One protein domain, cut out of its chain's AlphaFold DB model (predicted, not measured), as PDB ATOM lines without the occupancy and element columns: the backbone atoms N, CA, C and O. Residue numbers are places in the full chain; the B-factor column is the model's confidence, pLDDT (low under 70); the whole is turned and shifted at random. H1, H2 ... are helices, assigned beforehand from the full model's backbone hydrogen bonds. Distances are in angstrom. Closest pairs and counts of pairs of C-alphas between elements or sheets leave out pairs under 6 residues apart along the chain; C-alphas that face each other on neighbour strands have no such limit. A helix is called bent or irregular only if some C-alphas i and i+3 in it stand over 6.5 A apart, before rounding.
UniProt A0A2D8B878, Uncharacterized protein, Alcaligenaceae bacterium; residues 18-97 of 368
ATOM      1  N   HIS A  18      82.245 121.908  76.339       76.38
ATOM      2  CA  HIS A  18      83.652 122.318  76.368       76.38
ATOM      3  C   HIS A  18      83.934 123.585  75.556       76.38
ATOM      4  O   HIS A  18      84.710 124.425  76.020       76.38
ATOM      5  N   VAL A  19      83.278 123.752  74.404       77.94
ATOM      6  CA  VAL A  19      83.367 124.983  73.601       77.94
ATOM      7  C   VAL A  19      82.849 126.177  74.407       77.94
ATOM      8  O   VAL A  19      83.530 127.198  74.496       77.94
ATOM      9  N   SER A  20      81.700 126.036  75.080       85.56
ATOM     10  CA  SER A  20      81.145 127.108  75.919       85.56
ATOM     11  C   SER A  20      82.071 127.498  77.079       85.56
ATOM     12  O   SER A  20      82.295 128.683  77.312       85.56
ATOM     13  N   GLN A  21      82.680 126.518  77.758       86.75
ATOM     14  CA  GLN A  21      83.619 126.757  78.857       86.75
ATOM     15  C   GLN A  21      84.880 127.479  78.370       86.75
ATOM     16  O   GLN A  21      85.352 128.419  79.015       86.75
ATOM     17  N   ARG A  22      85.409 127.084  77.204       91.44
ATOM     18  CA  ARG A  22      86.556 127.753  76.581       91.44
ATOM     19  C   ARG A  22      86.214 129.192  76.205       91.44
ATOM     20  O   ARG A  22      86.987 130.084  76.531       91.44
ATOM     21  N   GLN A  23      85.049 129.431  75.602       93.25
ATOM     22  CA  GLN A  23      84.618 130.779  75.230       93.25
ATOM     23  C   GLN A  23      84.417 131.681  76.455       93.25
ATOM     24  O   GLN A  23      84.818 132.842  76.432       93.25
ATOM     25  N   GLN A  24      83.840 131.154  77.539       93.00
ATOM     26  CA  GLN A  24      83.705 131.884  78.802       93.00
ATOM     27  C   GLN A  24      85.072 132.275  79.376       93.00
ATOM     28  O   GLN A  24      85.253 133.423  79.774       93.00
ATOM     29  N   LEU A  25      86.039 131.350  79.377       94.00
ATOM     30  CA  LEU A  25      87.405 131.628  79.824       94.00
ATOM     31  C   LEU A  25      88.089 132.674  78.933       94.00
ATOM     32  O   LEU A  25      88.667 133.627  79.448       94.00
ATOM     33  N   THR A  26      87.975 132.533  77.609       95.81
ATOM     34  CA  THR A  26      88.507 133.497  76.638       95.81
ATOM     35  C   THR A  26      87.939 134.890  76.877       95.81
ATOM     36  O   THR A  26      88.701 135.850  76.925       95.81
ATOM     37  N   ASN A  27      86.626 135.017  77.061       95.19
ATOM     38  CA  ASN A  27      85.999 136.312  77.308       95.19
ATOM     39  C   ASN A  27      86.465 136.909  78.641       95.19
ATOM     40  O   ASN A  27      86.853 138.068  78.679       95.19
ATOM     41  N   MET A  28      86.483 136.108  79.708       94.94
ATOM     42  CA  MET A  28      86.901 136.553  81.039       94.94
ATOM     43  C   MET A  28      88.363 137.016  81.067       94.94
ATOM     44  O   MET A  28      88.689 138.019  81.679       94.94
ATOM     45  N   PHE A  29      89.262 136.329  80.372       96.12
ATOM     46  CA  PHE A  29      90.681 136.683  80.374       96.12
ATOM     47  C   PHE A  29      91.102 137.484  79.144       96.12
ATOM     48  O   PHE A  29      92.277 137.478  78.793       96.12
ATOM     49  N   ALA A  30      90.172 138.153  78.453       96.44
ATOM     50  CA  ALA A  30      90.472 138.965  77.271       96.44
ATOM     51  C   ALA A  30      91.304 138.222  76.195       96.44
ATOM     52  O   ALA A  30      92.156 138.796  75.512       96.44
ATOM     53  N   GLY A  31      91.116 136.909  76.063       96.62
ATOM     54  CA  GLY A  31      91.867 136.046  75.154       96.62
ATOM     55  C   GLY A  31      93.299 135.710  75.582       96.62
ATOM     56  O   GLY A  31      94.047 135.168  74.771       96.62
ATOM     57  N   ILE A  32      93.721 136.039  76.807       96.81
ATOM     58  CA  ILE A  32      95.052 135.685  77.347       96.81
ATOM     59  C   ILE A  32      95.241 134.178  77.419       96.81
ATOM     60  O   ILE A  32      96.328 133.665  77.195       96.81
ATOM     61  N   ASP A  33      94.170 133.440  77.652       96.00
ATOM     62  CA  ASP A  33      94.140 131.986  77.592       96.00
ATOM     63  C   ASP A  33      94.600 131.414  76.230       96.00
ATOM     64  O   ASP A  33      95.071 130.275  76.166       96.00
ATOM     65  N   LYS A  34      94.485 132.187  75.140       96.50
ATOM     66  CA  LYS A  34      95.055 131.862  73.821       96.50
ATOM     67  C   LYS A  34      96.527 132.260  73.720       96.50
ATOM     68  O   LYS A  34      97.302 131.539  73.094       96.50
ATOM     69  N   ASP A  35      96.932 133.360  74.345       97.56
ATOM     70  CA  ASP A  35      98.337 133.790  74.385       97.56
ATOM     71  C   ASP A  35      99.186 132.803  75.200       97.56
ATOM     72  O   ASP A  35     100.235 132.352  74.742       97.56
ATOM     73  N   ILE A  36      98.666 132.344  76.341       97.44
ATOM     74  CA  ILE A  36      99.271 131.280  77.151       97.44
ATOM     75  C   ILE A  36      99.369 129.969  76.373       97.44
ATOM     76  O   ILE A  36     100.393 129.294  76.438       97.44
ATOM     77  N   GLN A  37      98.345 129.613  75.593       97.06
ATOM     78  CA  GLN A  37      98.395 128.432  74.728       97.06
ATOM     79  C   GLN A  37      99.513 128.537  73.678       97.06
ATOM     80  O   GLN A  37     100.222 127.560  73.441       97.06
ATOM     81  N   LYS A  38      99.705 129.711  73.066       97.56
ATOM     82  CA  LYS A  38     100.807 129.934  72.117       97.56
ATOM     83  C   LYS A  38     102.165 129.776  72.797       97.56
ATOM     84  O   LYS A  38     103.020 129.070  72.270       97.56
ATOM     85  N   ILE A  39     102.337 130.371  73.980       97.19
ATOM     86  CA  ILE A  39     103.573 130.244  74.765       97.19
ATOM     87  C   ILE A  39     103.833 128.778  75.119       97.19
ATOM     88  O   ILE A  39     104.930 128.277  74.893       97.19
ATOM     89  N   PHE A  40     102.807 128.064  75.588       97.75
ATOM     90  CA  PHE A  40     102.875 126.640  75.904       97.75
ATOM     91  C   PHE A  40     103.369 125.796  74.720       97.75
ATOM     92  O   PHE A  40     104.248 124.952  74.882       97.75
ATOM     93  N   PHE A  41     102.844 126.034  73.515       97.94
ATOM     94  CA  PHE A  41     103.252 125.292  72.318       97.94
ATOM     95  C   PHE A  41     104.652 125.651  71.807       97.94
ATOM     96  O   PHE A  41     105.257 124.848  71.084       97.94
ATOM     97  N   ALA A  42     105.164 126.821  72.193       97.44
ATOM     98  CA  ALA A  42     106.498 127.306  71.860       97.44
ATOM     99  C   ALA A  42     107.585 126.867  72.863       97.44
ATOM    100  O   ALA A  42     108.765 127.096  72.603       97.44
ATOM    101  N   LEU A  43     107.225 126.222  73.982       96.50
ATOM    102  CA  LEU A  43     108.203 125.739  74.959       96.50
ATOM    103  C   LEU A  43     109.167 124.717  74.343       96.50
ATOM    104  O   LEU A  43     108.768 123.824  73.588       96.50
ATOM    105  N   ASN A  44     110.444 124.825  74.718       96.81
ATOM    106  CA  ASN A  44     111.447 123.817  74.387       96.81
ATOM    107  C   ASN A  44     111.180 122.500  75.156       96.81
ATOM    108  O   ASN A  44     110.485 122.521  76.178       96.81
ATOM    109  N   PRO A  45     111.726 121.353  74.707       97.19
ATOM    110  CA  PRO A  45     111.428 120.052  75.312       97.19
ATOM    111  C   PRO A  45     111.708 119.969  76.820       97.19
ATOM    112  O   PRO A  45     110.919 119.375  77.549       97.19
ATOM    113  N   GLN A  46     112.781 120.604  77.301       97.00
ATOM    114  CA  GLN A  46     113.168 120.595  78.719       97.00
ATOM    115  C   GLN A  46     112.183 121.389  79.594       97.00
ATOM    116  O   GLN A  46     111.734 120.921  80.643       97.00
ATOM    117  N   SER A  47     111.795 122.583  79.139       95.50
ATOM    118  CA  SER A  47     110.824 123.441  79.831       95.50
ATOM    119  C   SER A  47     109.435 122.812  79.824       95.50
ATOM    120  O   SER A  47     108.710 122.884  80.815       95.50
ATOM    121  N   LEU A  48     109.073 122.162  78.715       97.00
ATOM    122  CA  LEU A  48     107.812 121.449  78.571       97.00
ATOM    123  C   LEU A  48     107.729 120.243  79.518       97.00
ATOM    124  O   LEU A  48     106.696 120.042  80.155       97.00
ATOM    125  N   ASP A  49     108.810 119.471  79.646       97.75
ATOM    126  CA  ASP A  49     108.885 118.357  80.593       97.75
ATOM    127  C   ASP A  49     108.722 118.836  82.042       97.75
ATOM    128  O   ASP A  49     107.863 118.340  82.775       97.75
ATOM    129  N   THR A  50     109.457 119.890  82.410       96.88
ATOM    130  CA  THR A  50     109.354 120.534  83.728       96.88
ATOM    131  C   THR A  50     107.930 121.025  84.006       96.88
ATOM    132  O   THR A  50     107.394 120.816  85.099       96.88
ATOM    133  N   LEU A  51     107.287 121.654  83.016       97.06
ATOM    134  CA  LEU A  51     105.907 122.121  83.120       97.06
ATOM    135  C   LEU A  51     104.937 120.956  83.345       97.06
ATOM    136  O   LEU A  51     104.058 121.067  84.198       97.06
ATOM    137  N   PHE A  52     105.083 119.841  82.621       98.00
ATOM    138  CA  PHE A  52     104.220 118.672  82.803       98.00
ATOM    139  C   PHE A  52     104.384 118.028  84.175       98.00
ATOM    140  O   PHE A  52     103.374 117.671  84.782       98.00
ATOM    141  N   THR A  53     105.607 117.946  84.699       97.75
ATOM    142  CA  THR A  53     105.839 117.458  86.065       97.75
ATOM    143  C   THR A  53     105.136 118.350  87.092       97.75
ATOM    144  O   THR A  53     104.406 117.846  87.945       97.75
ATOM    145  N   LYS A  54     105.244 119.684  86.977       97.12
ATOM    146  CA  LYS A  54     104.506 120.619  87.853       97.12
ATOM    147  C   LYS A  54     102.988 120.505  87.687       97.12
ATOM    148  O   LYS A  54     102.248 120.510  88.666       97.12
ATOM    149  N   TYR A  55     102.515 120.347  86.453       97.06
ATOM    150  CA  TYR A  55     101.104 120.109  86.158       97.06
ATOM    151  C   TYR A  55     100.595 118.825  86.835       97.06
ATOM    152  O   TYR A  55      99.498 118.810  87.394       97.06
ATOM    153  N   GLY A  56     101.401 117.759  86.839       97.44
ATOM    154  CA  GLY A  56     101.117 116.504  87.536       97.44
ATOM    155  C   GLY A  56     101.109 116.626  89.054       97.44
ATOM    156  O   GLY A  56     100.256 116.021  89.702       97.44
ATOM    157  N   GLN A  57     101.998 117.441  89.622       97.25
ATOM    158  CA  GLN A  57     102.007 117.739  91.057       97.25
ATOM    159  C   GLN A  57     100.719 118.449  91.498       97.25
ATOM    160  O   GLN A  57     100.151 118.094  92.526       97.25
ATOM    161  N   LEU A  58     100.223 119.402  90.702       95.56
ATOM    162  CA  LEU A  58      99.032 120.192  91.040       95.56
ATOM    163  C   LEU A  58      97.703 119.499  90.707       95.56
ATOM    164  O   LEU A  58      96.690 119.763  91.352       95.56
ATOM    165  N   HIS A  59      97.670 118.644  89.682       96.12
ATOM    166  CA  HIS A  59      96.420 118.073  89.153       96.12
ATOM    167  C   HIS A  59      96.396 116.538  89.093       96.12
ATOM    168  O   HIS A  59      95.412 115.953  88.633       96.12
ATOM    169  N   GLY A  60      97.456 115.881  89.564       97.62
ATOM    170  CA  GLY A  60      97.591 114.431  89.651       97.62
ATOM    171  C   GLY A  60      98.300 113.782  88.456       97.62
ATOM    172  O   GLY A  60      98.224 114.237  87.311       97.62
ATOM    173  N   LYS A  61      98.931 112.627  88.716       97.69
ATOM    174  CA  LYS A  61      99.721 111.852  87.735       97.69
ATOM    175  C   LYS A  61      98.944 111.479  86.466       97.69
ATOM    176  O   LYS A  61      99.500 111.461  85.371       97.69
ATOM    177  N   ASN A  62      97.644 111.201  86.588       97.25
ATOM    178  CA  ASN A  62      96.798 110.888  85.431       97.25
ATOM    179  C   ASN A  62      96.625 112.097  84.501       97.25
ATOM    180  O   ASN A  62      96.642 111.934  83.281       97.25
ATOM    181  N   ALA A  63      96.493 113.302  85.066       96.88
ATOM    182  CA  ALA A  63      96.362 114.532  84.295       96.88
ATOM    183  C   ALA A  63      97.662 114.843  83.541       96.88
ATOM    184  O   ALA A  63      97.610 115.192  82.363       96.88
ATOM    185  N   GLU A  64      98.815 114.642  84.180       97.88
ATOM    186  CA  GLU A  64     100.127 114.735  83.532       97.88
ATOM    187  C   GLU A  64     100.272 113.736  82.381       97.88
ATOM    188  O   GLU A  64     100.568 114.135  81.256       97.88
ATOM    189  N   LYS A  65     100.026 112.443  82.635       98.06
ATOM    190  CA  LYS A  65     100.132 111.396  81.608       98.06
ATOM    191  C   LYS A  65      99.247 111.708  80.401       98.06
ATOM    192  O   LYS A  65      99.676 111.551  79.257       98.06
ATOM    193  N   TYR A  66      98.022 112.174  80.651       97.31
ATOM    194  CA  TYR A  66      97.109 112.612  79.601       97.31
ATOM    195  C   TYR A  66      97.643 113.830  78.839       97.31
ATOM    196  O   TYR A  66      97.639 113.818  77.607       97.31
ATOM    197  N   ALA A  67      98.136 114.855  79.541       97.38
ATOM    198  CA  ALA A  67      98.669 116.065  78.923       97.38
ATOM    199  C   ALA A  67      99.885 115.764  78.034       97.38
ATOM    200  O   ALA A  67      99.904 116.175  76.874       97.38
ATOM    201  N   ARG A  68     100.831 114.950  78.519       98.25
ATOM    202  CA  ARG A  68     101.998 114.477  77.753       98.25
ATOM    203  C   ARG A  68     101.585 113.737  76.482       98.25
ATOM    204  O   ARG A  68     102.077 114.042  75.400       98.25
ATOM    205  N   LYS A  69     100.644 112.792  76.602       98.06
ATOM    206  CA  LYS A  69     100.137 112.008  75.465       98.06
ATOM    207  C   LYS A  69      99.410 112.877  74.432       98.06
ATOM    208  O   LYS A  69      99.499 112.607  73.238       98.06
ATOM    209  N   THR A  70      98.665 113.886  74.879       97.75
ATOM    210  CA  THR A  70      97.762 114.669  74.018       97.75
ATOM    211  C   THR A  70      98.434 115.908  73.424       97.75
ATOM    212  O   THR A  70      97.991 116.406  72.391       97.75
ATOM    213  N   PHE A  71      99.545 116.368  74.003       98.00
ATOM    214  CA  PHE A  71     100.277 117.551  73.550       98.00
ATOM    215  C   PHE A  71     100.571 117.609  72.043       98.00
ATOM    216  O   PHE A  71     100.289 118.652  71.453       98.00
ATOM    217  N   PRO A  72     101.050 116.540  71.369       97.94
ATOM    218  CA  PRO A  72     101.288 116.595  69.924       97.94
ATOM    219  C   PRO A  72     100.010 116.880  69.118       97.94
ATOM    220  O   PRO A  72     100.048 117.583  68.107       97.94
ATOM    221  N   ASN A  73      98.860 116.380  69.581       98.06
ATOM    222  CA  ASN A  73      97.562 116.631  68.950       98.06
ATOM    223  C   ASN A  73      97.072 118.061  69.214       98.06
ATOM    224  O   ASN A  73      96.517 118.680  68.312       98.06
ATOM    225  N   TRP A  74      97.317 118.602  70.413       97.25
ATOM    226  CA  TRP A  74      97.037 120.008  70.720       97.25
ATOM    227  C   TRP A  74      97.891 120.958  69.882       97.25
ATOM    228  O   TRP A  74      97.367 121.898  69.289       97.25
ATOM    229  N   LYS A  75      99.194 120.684  69.782       97.25
ATOM    230  CA  LYS A  75     100.145 121.511  69.034       97.25
ATOM    231  C   LYS A  75      99.883 121.492  67.524       97.25
ATOM    232  O   LYS A  75     100.061 122.513  66.873       97.25
ATOM    233  N   SER A  76      99.446 120.356  66.975       97.12
ATOM    234  CA  SER A  76      99.064 120.226  65.558       97.12
ATOM    235  C   SER A  76      97.643 120.710  65.245       97.12
ATOM    236  O   SER A  76      97.259 120.728  64.081       97.12
ATOM    237  N   GLY A  77      96.845 121.067  66.257       95.38
ATOM    238  CA  GLY A  77      95.445 121.459  66.075       95.38
ATOM    239  C   GLY A  77      94.492 120.299  65.766       95.38
ATOM    240  O   GLY A  77      93.311 120.532  65.532       95.38
ATOM    241  N   ARG A  78      94.955 119.040  65.810       95.44
ATOM    242  CA  ARG A  78      94.092 117.852  65.649       95.44
ATOM    243  C   ARG A  78      93.052 117.745  66.767       95.44
ATOM    244  O   ARG A  78      91.995 117.143  66.595       95.44
ATOM    245  N   THR A  79      93.368 118.273  67.941       93.06
ATOM    246  CA  THR A  79      92.449 118.335  69.077       93.06
ATOM    247  C   THR A  79      92.626 119.676  69.763       93.06
ATOM    248  O   THR A  79      93.751 120.140  69.916       93.06
ATOM    249  N   GLU A  80      91.540 120.305  70.199       91.81
ATOM    250  CA  GLU A  80      91.619 121.545  70.970       91.81
ATOM    251  C   GLU A  80      91.860 121.268  72.461       91.81
ATOM    252  O   GLU A  80      91.536 120.200  72.990       91.81
ATOM    253  N   LEU A  81      92.438 122.245  73.162       92.81
ATOM    254  CA  LEU A  81      92.506 122.211  74.621       92.81
ATOM    255  C   LEU A  81      91.094 122.353  75.193       92.81
ATOM    256  O   LEU A  81      90.378 123.297  74.862       92.81
ATOM    257  N   SER A  82      90.710 121.460  76.108       92.31
ATOM    258  CA  SER A  82      89.471 121.648  76.865       92.31
ATOM    259  C   SER A  82      89.550 122.923  77.712       92.31
ATOM    260  O   SER A  82      90.633 123.290  78.177       92.31
ATOM    261  N   GLY A  83      88.407 123.572  77.970       91.56
ATOM    262  CA  GLY A  83      88.349 124.775  78.814       91.56
ATOM    263  C   GLY A  83      89.037 124.585  80.172       91.56
ATOM    264  O   GLY A  83      89.845 125.415  80.572       91.56
ATOM    265  N   GLN A  84      88.833 123.426  80.809       92.88
ATOM    266  CA  GLN A  84      89.501 123.070  82.063       92.88
ATOM    267  C   GLN A  84      91.028 122.980  81.919       92.88
ATOM    268  O   GLN A  84      91.757 123.475  82.773       92.88
ATOM    269  N   THR A  85      91.536 122.343  80.857       95.06
ATOM    270  CA  THR A  85      92.991 122.235  80.646       95.06
ATOM    271  C   THR A  85      93.595 123.612  80.417       95.06
ATOM    272  O   THR A  85      94.644 123.931  80.969       95.06
ATOM    273  N   ALA A  86      92.919 124.452  79.641       95.50
ATOM    274  CA  ALA A  86      93.425 125.773  79.345       95.50
ATOM    275  C   ALA A  86      93.376 126.722  80.554       95.50
ATOM    276  O   ALA A  86      94.300 127.507  80.739       95.50
ATOM    277  N   GLU A  87      92.367 126.602  81.418       94.94
ATOM    278  CA  GLU A  87      92.305 127.307  82.704       94.94
ATOM    279  C   GLU A  87      93.438 126.888  83.651       94.94
ATOM    280  O   GLU A  87      94.046 127.723  84.323       94.94
ATOM    281  N   ARG A  88      93.785 125.596  83.671       95.88
ATOM    282  CA  ARG A  88      94.943 125.111  84.434       95.88
ATOM    283  C   ARG A  88      96.252 125.683  83.896       95.88
ATOM    284  O   ARG A  88      97.072 126.153  84.676       95.88
ATOM    285  N   LEU A  89      96.441 125.698  82.573       96.50
ATOM    286  CA  LEU A  89      97.623 126.307  81.949       96.50
ATOM    287  C   LEU A  89      97.710 127.814  82.231       96.50
ATOM    288  O   LEU A  89      98.797 128.315  82.510       96.50
ATOM    289  N   LEU A  90      96.573 128.514  82.213       95.62
ATOM    290  CA  LEU A  90      96.466 129.933  82.557       95.62
ATOM    291  C   LEU A  90      96.907 130.230  83.996       95.62
ATOM    292  O   LEU A  90      97.431 131.304  84.250       95.62
ATOM    293  N   ASN A  91      96.721 129.302  84.931       94.44
ATOM    294  CA  ASN A  91      97.211 129.451  86.302       94.44
ATOM    295  C   ASN A  91      98.671 129.011  86.464       94.44
ATOM    296  O   ASN A  91      99.404 129.567  87.276       94.44
ATOM    297  N   LEU A  92      99.091 128.008  85.694       95.25
ATOM    298  CA  LEU A  92     100.393 127.376  85.858       95.25
ATOM    299  C   LEU A  92     101.533 128.146  85.189       95.25
ATOM    300  O   LEU A  92     102.624 128.206  85.741       95.25
ATOM    301  N   ILE A  93     101.313 128.686  83.990       95.88
ATOM    302  CA  ILE A  93     102.385 129.257  83.163       95.88
ATOM    303  C   ILE A  93     102.795 130.673  83.602       95.88
ATOM    304  O   ILE A  93     103.999 130.894  83.741       95.88
ATOM    305  N   PRO A  94     101.871 131.629  83.845       94.69
ATOM    306  CA  PRO A  94     102.234 133.029  84.083       94.69
ATOM    307  C   PRO A  94     103.260 133.293  85.187       94.69
ATOM    308  O   PRO A  94     104.138 134.118  84.944       94.69
ATOM    309  N   PRO A  95     103.246 132.593  86.340       90.94
ATOM    310  CA  PRO A  95     104.263 132.787  87.378       90.94
ATOM    311  C   PRO A  95     105.710 132.583  86.908       90.94
ATOM    312  O   PRO A  95     106.625 133.137  87.506       90.94
ATOM    313  N   TYR A  96     105.922 131.802  85.845       90.44
ATOM    314  CA  TYR A  96     107.246 131.495  85.295       90.44
ATOM    315  C   TYR A  96     107.591 132.321  84.057       90.44
ATOM    316  O   TYR A  96     108.646 132.118  83.456       90.44
ATOM    317  N   LEU A  97     106.700 133.221  83.635       90.69
ATOM    318  CA  LEU A  97     106.959 134.071  82.487       90.69
ATOM    319  C   LEU A  97     107.894 135.225  82.863       90.69
ATOM    320  O   LEU A  97     107.792 135.772  83.966       90.69
TER     321      LEU A  97
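AT A GLANCE: This is residues 18 to 97 of the 368 residues of an uncharacterized protein of Alcaligenaceae bacterium (UniProt A0A2D8B878). Five helices make a compact, rounded body: H3 and H4 form a V-shaped helical hairpin towards one end, H1 stands at the other end, and H2 runs between the two ends. H5 lies nearest the middle and packs on H1 and H2, while the V is joined to the rest by few close approaches. The printed part has 80 residues with five named helices, H1 to H5 in chain order, and no named strand; the class is all helix, and the helix packing is mostly crossed. The radius of gyration of the C-alphas is 11.9 A, and the C-alphas span 31 by 26 by 23 A.

HOW THE PARTS SIT: H3, residues 45 to 59, and H4, residues 61 to 75, touch and form a helical hairpin, running opposite ways at a steep tilt of 43 degrees. H3 touches H4 with residues 52 to 56 alone, and H4 touches H3 with residues 62 to 68 alone; the closest C-alphas of the two helices, those of Gly 56 and Glu 64, are 4.5 A apart. H4 is irregular, with C-alphas 69 and 72 7.3 A apart. H5, residues 83 to 92, is close to H3 but not clearly touching, the closest C-alphas being those of Tyr 55 and Leu 92 at 7.3 A. H2, residues 32 to 42, touches H5 about perpendicular, at 75 degrees, with the C-alphas of Asp 33 and Leu 90 closest at 5.9 A. H2 is close to H4 but not clearly touching, the closest C-alphas being those of Phe 41 and Lys 75 at 5.9 A. H1, residues 18 to 28, touches H5 at a steep tilt of 42 degrees, the same way, with the C-alphas of Arg 22 and Gly 83 closest at 4.1 A. H1 and H2 touch only at the corner by their link, with the C-alphas of Thr 26 and Asp 33 closest at 5.9 A. H1 is apart from H3 and H4. In H1, H2, H3 and H5 every O i to N i+4 pair is within hydrogen-bond range; in H4 it is 9 of 11.

IN THESE COORDINATES: H3 measures 20.5 A from first to last C-alpha and H4 21.1 A, with C-alpha 45 at (111.428, 120.052, 75.312). H1 measures 15.3 A, beginning at C-alpha 18 (83.652, 122.318, 76.368), H2 15.2 A, and H5 14.2 A, ending at C-alpha 92 (100.393, 127.376, 85.858).

THE WHOLE: The two C-alphas farthest apart, of Ser 20 and Gln 46, are 32.8 A apart. The printed part has no cut. The links H1 to H2, H2 to H3 and H3 to H4 are tight, and H4 to H5 is short, with 7 residues. The mean pLDDT of the printed part is 95.3, and no printed residue is under 70.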